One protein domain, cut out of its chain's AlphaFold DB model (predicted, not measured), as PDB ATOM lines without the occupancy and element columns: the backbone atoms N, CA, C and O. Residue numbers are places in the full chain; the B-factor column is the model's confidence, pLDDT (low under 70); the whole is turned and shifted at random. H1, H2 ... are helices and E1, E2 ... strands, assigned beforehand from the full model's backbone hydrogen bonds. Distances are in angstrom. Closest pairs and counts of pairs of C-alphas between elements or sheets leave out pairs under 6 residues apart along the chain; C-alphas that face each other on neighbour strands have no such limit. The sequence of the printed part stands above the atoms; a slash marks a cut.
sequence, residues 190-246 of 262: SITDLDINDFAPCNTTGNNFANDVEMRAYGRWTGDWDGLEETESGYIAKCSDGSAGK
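Overview. This is residues 190 to 246 of the 262 residues of the protein "Hypothetical protein" of Symbiodinium natans (UniProt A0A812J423). One helix, H1, packs on the two-stranded hairpin of E2 and E3, mostly by E3, at one end of the domain. The first and last strands, E1 and E4, pair as a second small ribbon toward the other end, and residues 190 to 194 lie beyond it. The printed part has 57 residues, with one named helix and four named strands in the order E1, H1, E2, E3, E4; both sheets are antiparallel. The class is mixed, helices and strands, with 25 residues, under half, in named elements. The whole is compact, with a radius of gyration of the C-alphas of 11.6 A and spans of 31 by 22 by 15 A.

Along the chain. Start at Ser 190 and go on to C-alpha 199 at (27.733, -26.729, 11.279), where E1, residues 199 to 201, begins; it is 6.5 A long. Find C-alpha 212 at (25.312, -44.634, 1.995); from there H1, residues 212 to 222, runs 15.1 A. E2, residues 228 to 231, spans 9.6 A, and E3, residues 234 to 237, 10.5 A. E4, residues 243 to 245, covers 6.8 A and ends at C-alpha 245, (23.698, -28.241, 9.842).

Arrangement. In the hairpin E2 and E3, look for N 229 and O 236, 2.8 A apart. The closest C-alphas of H1 and E3 are those of Asp 212 and Tyr 235, at 4.6 A. In H1 every O i to N i+4 pair is within hydrogen-bond range. E1 and E4 are antiparallel at 139 degrees, with N 200 and O 244 at 2.8 A. E3 and E4 are apart.

Size, cuts and confidence. The two C-alphas farthest apart, Asp 193 and Glu 232, are 33.5 A apart. The printed part has no cut and no long link. Confidence is under 70 at residues 205 to 206 and 244 to 246.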
ATOM      1  N   SER A 190      19.730 -15.466   6.043       79.25
ATOM      2  CA  SER A 190      20.272 -16.399   5.067       79.25
ATOM      3  C   SER A 190      21.023 -17.508   5.794       79.25
ATOM      4  O   SER A 190      21.675 -17.268   6.809       79.25
ATOM      5  N   ILE A 191      21.028 -18.718   5.231       72.19
ATOM      6  CA  ILE A 191      21.897 -19.793   5.730       72.19
ATOM      7  C   ILE A 191      23.376 -19.371   5.725       72.19
ATOM      8  O   ILE A 191      24.141 -19.767   6.593       72.19
ATOM      9  N   THR A 192      23.755 -18.487   4.797       77.62
ATOM     10  CA  THR A 192      25.104 -17.910   4.700       77.62
ATOM     11  C   THR A 192      25.444 -16.930   5.820       77.62
ATOM     12  O   THR A 192      26.608 -16.568   5.958       77.62
ATOM     13  N   ASP A 193      24.450 -16.455   6.574       80.81
ATOM     14  CA  ASP A 193      24.649 -15.512   7.682       80.81
ATOM     15  C   ASP A 193      24.945 -16.238   9.004       80.81
ATOM     16  O   ASP A 193      25.266 -15.606  10.014       80.81
ATOM     17  N   LEU A 194      24.829 -17.567   9.007       79.94
ATOM     18  CA  LEU A 194      25.091 -18.406  10.164       79.94
ATOM     19  C   LEU A 194      26.586 -18.700  10.266       79.94
ATOM     20  O   LEU A 194      27.296 -18.794   9.264       79.94
ATOM     21  N   ASP A 195      27.077 -18.837  11.496       82.44
ATOM     22  CA  ASP A 195      28.477 -19.175  11.717       82.44
ATOM     23  C   ASP A 195      28.706 -20.629  11.295       82.44
ATOM     24  O   ASP A 195      28.133 -21.543  11.878       82.44
ATOM     25  N   ILE A 196      29.567 -20.851  10.301       78.88
ATOM     26  CA  ILE A 196      29.931 -22.186   9.799       78.88
ATOM     27  C   ILE A 196      30.446 -23.115  10.911       78.88
ATOM     28  O   ILE A 196      30.353 -24.335  10.807       78.88
ATOM     29  N   ASN A 197      30.967 -22.558  12.010       81.00
ATOM     30  CA  ASN A 197      31.406 -23.339  13.163       81.00
ATOM     31  C   ASN A 197      30.238 -24.000  13.919       81.00
ATOM     32  O   ASN A 197      30.457 -24.962  14.664       81.00
ATOM     33  N   ASP A 198      29.006 -23.542  13.698       78.75
ATOM     34  CA  ASP A 198      27.778 -24.165  14.191       78.75
ATOM     35  C   ASP A 198      27.324 -25.337  13.300       78.75
ATOM     36  O   ASP A 198      26.335 -25.991  13.608       78.75
ATOM     37  N   PHE A 199      28.056 -25.660  12.228       76.12
ATOM     38  CA  PHE A 199      27.733 -26.729  11.279       76.12
ATOM     39  C   PHE A 199      28.688 -27.919  11.440       76.12
ATOM     40  O   PHE A 199      29.846 -27.782  11.844       76.12
ATOM     41  N   ALA A 200      28.170 -29.125  11.213       78.44
ATOM     42  CA  ALA A 200      28.943 -30.354  11.239       78.44
ATOM     43  C   ALA A 200      29.588 -30.518   9.860       78.44
ATOM     44  O   ALA A 200      28.903 -30.365   8.849       78.44
ATOM     45  N   PRO A 201      30.880 -30.860   9.762       81.00
ATOM     46  CA  PRO A 201      31.462 -31.186   8.467       81.00
ATOM     47  C   PRO A 201      30.725 -32.379   7.848       81.00
ATOM     48  O   PRO A 201      30.496 -33.385   8.530       81.00
ATOM     49  N   CYS A 202      30.381 -32.298   6.562       77.81
ATOM     50  CA  CYS A 202      29.651 -33.375   5.881       77.81
ATOM     51  C   CYS A 202      30.447 -34.673   5.788       77.81
ATOM     52  O   CYS A 202      29.873 -35.752   5.769       77.81
ATOM     53  N   ASN A 203      31.776 -34.571   5.775       77.38
ATOM     54  CA  ASN A 203      32.677 -35.717   5.721       77.38
ATOM     55  C   ASN A 203      32.975 -36.332   7.101       77.38
ATOM     56  O   ASN A 203      33.867 -37.176   7.214       77.38
ATOM     57  N   THR A 204      32.278 -35.903   8.157       78.38
ATOM     58  CA  THR A 204      32.493 -36.452   9.497       78.38
ATOM     59  C   THR A 204      31.971 -37.882   9.548       78.38
ATOM     60  O   THR A 204      30.785 -38.132   9.339       78.38
ATOM     61  N   THR A 205      32.850 -38.836   9.848       69.31
ATOM     62  CA  THR A 205      32.466 -40.237  10.050       69.31
ATOM     63  C   THR A 205      31.423 -40.348  11.164       69.31
ATOM     64  O   THR A 205      31.611 -39.783  12.238       69.31
ATOM     65  N   GLY A 206      30.342 -41.087  10.908       67.44
ATOM     66  CA  GLY A 206      29.210 -41.219  11.833       67.44
ATOM     67  C   GLY A 206      28.130 -40.150  11.655       67.44
ATOM     68  O   GLY A 206      27.107 -40.222  12.321       67.44
ATOM     69  N   ASN A 207      28.326 -39.186  10.750       76.12
ATOM     70  CA  ASN A 207      27.251 -38.313  10.307       76.12
ATOM     71  C   ASN A 207      26.397 -39.032   9.253       76.12
ATOM     72  O   ASN A 207      26.917 -39.604   8.295       76.12
ATOM     73  N   ASN A 208      25.086 -38.943   9.407       79.00
ATOM     74  CA  ASN A 208      24.065 -39.425   8.482       79.00
ATOM     75  C   ASN A 208      24.250 -38.890   7.049       79.00
ATOM     76  O   ASN A 208      24.041 -39.613   6.078       79.00
ATOM     77  N   PHE A 209      24.776 -37.668   6.892       84.31
ATOM     78  CA  PHE A 209      25.130 -37.105   5.578       84.31
ATOM     79  C   PHE A 209      26.271 -37.853   4.858       84.31
ATOM     80  O   PHE A 209      26.450 -37.679   3.655       84.31
ATOM     81  N   ALA A 210      27.028 -38.702   5.557       86.25
ATOM     82  CA  ALA A 210      28.069 -39.563   4.992       86.25
ATOM     83  C   ALA A 210      27.665 -41.054   4.949       86.25
ATOM     84  O   ALA A 210      28.501 -41.909   4.654       86.25
ATOM     85  N   ASN A 211      26.410 -41.389   5.271       83.62
ATOM     86  CA  ASN A 211      25.921 -42.764   5.348       83.62
ATOM     87  C   ASN A 211      25.245 -43.193   4.028       83.62
ATOM     88  O   ASN A 211      24.154 -42.721   3.712       83.62
ATOM     89  N   ASP A 212      25.851 -44.131   3.281       88.44
ATOM     90  CA  ASP A 212      25.312 -44.634   1.995       88.44
ATOM     91  C   ASP A 212      23.888 -45.174   2.105       88.44
ATOM     92  O   ASP A 212      23.063 -44.924   1.226       88.44
ATOM     93  N   VAL A 213      23.578 -45.908   3.174       82.44
ATOM     94  CA  VAL A 213      22.260 -46.529   3.333       82.44
ATOM     95  C   VAL A 213      21.190 -45.450   3.454       82.44
ATOM     96  O   VAL A 213      20.156 -45.526   2.784       82.44
ATOM     97  N   GLU A 214      21.456 -44.426   4.259       81.06
ATOM     98  CA  GLU A 214      20.531 -43.320   4.490       81.06
ATOM     99  C   GLU A 214      20.440 -42.382   3.292       81.06
ATOM    100  O   GLU A 214      19.337 -42.026   2.884       81.06
ATOM    101  N   MET A 215      21.563 -42.030   2.666       89.81
ATOM    102  CA  MET A 215      21.569 -41.140   1.503       89.81
ATOM    103  C   MET A 215      20.935 -41.800   0.277       89.81
ATOM    104  O   MET A 215      20.178 -41.170  -0.460       89.81
ATOM    105  N   ARG A 216      21.116 -43.111   0.100       88.94
ATOM    106  CA  ARG A 216      20.382 -43.863  -0.924       88.94
ATOM    107  C   ARG A 216      18.890 -43.940  -0.615       88.94
ATOM    108  O   ARG A 216      18.079 -43.919  -1.541       88.94
ATOM    109  N   ALA A 217      18.512 -44.067   0.659       77.94
ATOM    110  CA  ALA A 217      17.111 -43.989   1.057       77.94
ATOM    111  C   ALA A 217      16.543 -42.598   0.745       77.94
ATOM    112  O   ALA A 217      15.506 -42.524   0.092       77.94
ATOM    113  N   TYR A 218      17.259 -41.526   1.089       83.81
ATOM    114  CA  TYR A 218      16.908 -40.150   0.743       83.81
ATOM    115  C   TYR A 218      16.646 -39.999  -0.760       83.81
ATOM    116  O   TYR A 218      15.512 -39.709  -1.135       83.81
ATOM    117  N   GLY A 219      17.616 -40.324  -1.623       86.62
ATOM    118  CA  GLY A 219      17.459 -40.184  -3.077       86.62
ATOM    119  C   GLY A 219      16.295 -41.008  -3.642       86.62
ATOM    120  O   GLY A 219      15.581 -40.564  -4.541       86.62
ATOM    121  N   ARG A 220      16.021 -42.196  -3.080       83.44
ATOM    122  CA  ARG A 220      14.848 -43.010  -3.459       83.44
ATOM    123  C   ARG A 220      13.522 -42.367  -3.063       83.44
ATOM    124  O   ARG A 220      12.536 -42.566  -3.766       83.44
ATOM    125  N   TRP A 221      13.486 -41.687  -1.923       71.69
ATOM    126  CA  TRP A 221      12.265 -41.134  -1.346       71.69
ATOM    127  C   TRP A 221      11.927 -39.760  -1.907       71.69
ATOM    128  O   TRP A 221      10.766 -39.495  -2.213       71.69
ATOM    129  N   THR A 222      12.926 -38.894  -2.042       78.88
ATOM    130  CA  THR A 222      12.752 -37.523  -2.533       78.88
ATOM    131  C   THR A 222      12.854 -37.447  -4.051       78.88
ATOM    132  O   THR A 222      12.230 -36.585  -4.665       78.88
ATOM    133  N   GLY A 223      13.608 -38.362  -4.667       87.31
ATOM    134  CA  GLY A 223      14.007 -38.264  -6.068       87.31
ATOM    135  C   GLY A 223      15.159 -37.281  -6.305       87.31
ATOM    136  O   GLY A 223      15.584 -37.148  -7.453       87.31
ATOM    137  N   ASP A 224      15.672 -36.625  -5.259       87.44
ATOM    138  CA  ASP A 224      16.806 -35.707  -5.349       87.44
ATOM    139  C   ASP A 224      18.133 -36.475  -5.346       87.44
ATOM    140  O   ASP A 224      18.813 -36.634  -4.334       87.44
ATOM    141  N   TRP A 225      18.482 -37.007  -6.514       92.25
ATOM    142  CA  TRP A 225      19.794 -37.613  -6.741       92.25
ATOM    143  C   TRP A 225      20.883 -36.567  -7.009       92.25
ATOM    144  O   TRP A 225      22.061 -36.880  -6.861       92.25
ATOM    145  N   ASP A 226      20.510 -35.339  -7.383       92.69
ATOM    146  CA  ASP A 226      21.454 -34.254  -7.677       92.69
ATOM    147  C   ASP A 226      22.058 -33.654  -6.391       92.69
ATOM    148  O   ASP A 226      23.189 -33.145  -6.417       92.69
ATOM    149  N   GLY A 227      21.332 -33.757  -5.271       87.81
ATOM    150  CA  GLY A 227      21.797 -33.481  -3.911       87.81
ATOM    151  C   GLY A 227      22.736 -34.540  -3.324       87.81
ATOM    152  O   GLY A 227      23.204 -34.380  -2.196       87.81
ATOM    153  N   LEU A 228      23.055 -35.604  -4.070       92.75
ATOM    154  CA  LEU A 228      23.974 -36.661  -3.650       92.75
ATOM    155  C   LEU A 228      25.262 -36.664  -4.483       92.75
ATOM    156  O   LEU A 228      25.301 -36.245  -5.641       92.75
ATOM    157  N   GLU A 229      26.337 -37.169  -3.887       93.88
ATOM    158  CA  GLU A 229      27.604 -37.460  -4.551       93.88
ATOM    159  C   GLU A 229      27.883 -38.966  -4.465       93.88
ATOM    160  O   GLU A 229      27.852 -39.562  -3.386       93.88
ATOM    161  N   GLU A 230      28.130 -39.600  -5.613       95.12
ATOM    162  CA  GLU A 230      28.529 -41.007  -5.674       95.12
ATOM    163  C   GLU A 230      30.040 -41.124  -5.451       95.12
ATOM    164  O   GLU A 230      30.848 -40.563  -6.193       95.12
ATOM    165  N   THR A 231      30.419 -41.868  -4.419       92.69
ATOM    166  CA  THR A 231      31.802 -42.162  -4.033       92.69
ATOM    167  C   THR A 231      32.109 -43.643  -4.249       92.69
ATOM    168  O   THR A 231      31.207 -44.456  -4.442       92.69
ATOM    169  N   GLU A 232      33.380 -44.038  -4.142       94.00
ATOM    170  CA  GLU A 232      33.766 -45.461  -4.198       94.00
ATOM    171  C   GLU A 232      33.078 -46.317  -3.115       94.00
ATOM    172  O   GLU A 232      32.896 -47.520  -3.299       94.00
ATOM    173  N   SER A 233      32.676 -45.702  -1.996       89.94
ATOM    174  CA  SER A 233      32.005 -46.349  -0.862       89.94
ATOM    175  C   SER A 233      30.473 -46.299  -0.903       89.94
ATOM    176  O   SER A 233      29.841 -46.865  -0.013       89.94
ATOM    177  N   GLY A 234      29.868 -45.647  -1.902       93.12
ATOM    178  CA  GLY A 234      28.419 -45.438  -1.994       93.12
ATOM    179  C   GLY A 234      28.033 -43.961  -2.080       93.12
ATOM    180  O   GLY A 234      28.835 -43.135  -2.514       93.12
ATOM    181  N   TYR A 235      26.811 -43.616  -1.686       93.19
ATOM    182  CA  TYR A 235      26.288 -42.251  -1.768       93.19
ATOM    183  C   TYR A 235      26.553 -41.439  -0.498       93.19
ATOM    184  O   TYR A 235      26.337 -41.915   0.612       93.19
ATOM    185  N   ILE A 236      26.962 -40.185  -0.664       92.19
ATOM    186  CA  ILE A 236      27.010 -39.183   0.407       92.19
ATOM    187  C   ILE A 236      26.181 -37.960   0.009       92.19
ATOM    188  O   ILE A 236      25.874 -37.774  -1.169       92.19
ATOM    189  N   ALA A 237      25.826 -37.112   0.970       90.12
ATOM    190  CA  ALA A 237      25.214 -35.822   0.685       90.12
ATOM    191  C   ALA A 237      26.226 -34.886   0.017       90.12
ATOM    192  O   ALA A 237      27.389 -34.795   0.419       90.12
ATOM    193  N   LYS A 238      25.763 -34.138  -0.979       90.56
ATOM    194  CA  LYS A 238      26.563 -33.130  -1.663       90.56
ATOM    195  C   LYS A 238      26.480 -31.802  -0.915       90.56
ATOM    196  O   LYS A 238      25.465 -31.114  -0.964       90.56
ATOM    197  N   CYS A 239      27.571 -31.408  -0.265       83.81
ATOM    198  CA  CYS A 239      27.634 -30.171   0.515       83.81
ATOM    199  C   CYS A 239      28.466 -29.108  -0.201       83.81
ATOM    200  O   CYS A 239      29.668 -29.276  -0.400       83.81
ATOM    201  N   SER A 240      27.831 -28.002  -0.590       75.81
ATOM    202  CA  SER A 240      28.446 -26.946  -1.406       75.81
ATOM    203  C   SER A 240      29.589 -26.198  -0.705       75.81
ATOM    204  O   SER A 240      30.487 -25.701  -1.384       75.81
ATOM    205  N   ASP A 241      29.595 -26.157   0.628       75.69
ATOM    206  CA  ASP A 241      30.631 -25.536   1.463       75.69
ATOM    207  C   ASP A 241      31.401 -26.545   2.343       75.69
ATOM    208  O   ASP A 241      32.236 -26.159   3.162       75.69
ATOM    209  N   GLY A 242      31.149 -27.846   2.156       74.75
ATOM    210  CA  GLY A 242      31.731 -28.922   2.962       74.75
ATOM    211  C   GLY A 242      31.082 -29.130   4.337       74.75
ATOM    212  O   GLY A 242      31.566 -29.967   5.105       74.75
ATOM    213  N   SER A 243      29.996 -28.423   4.655       70.44
ATOM    214  CA  SER A 243      29.293 -28.508   5.935       70.44
ATOM    215  C   SER A 243      27.796 -28.808   5.771       70.44
ATOM    216  O   SER A 243      27.178 -28.476   4.764       70.44
ATOM    217  N   ALA A 244      27.217 -29.470   6.769       64.44
ATOM    218  CA  ALA A 244      25.781 -29.660   6.934       64.44
ATOM    219  C   ALA A 244      25.394 -29.181   8.334       64.44
ATOM    220  O   ALA A 244      26.222 -29.195   9.245       64.44
ATOM    221  N   GLY A 245      24.153 -28.727   8.531       54.59
ATOM    222  CA  GLY A 245      23.698 -28.241   9.842       54.59
ATOM    223  C   GLY A 245      24.067 -29.209  10.967       54.59
ATOM    224  O   GLY A 245      23.809 -30.405  10.827       54.59
ATOM    225  N   LYS A 246      24.642 -28.722  12.085       42.53
ATOM    226  CA  LYS A 246      24.584 -29.471  13.359       42.53
ATOM    227  C   LYS A 246      23.133 -29.423  13.795       42.53
ATOM    228  O   LYS A 246      22.728 -28.547  14.550       42.53
TER     229      LYS A 246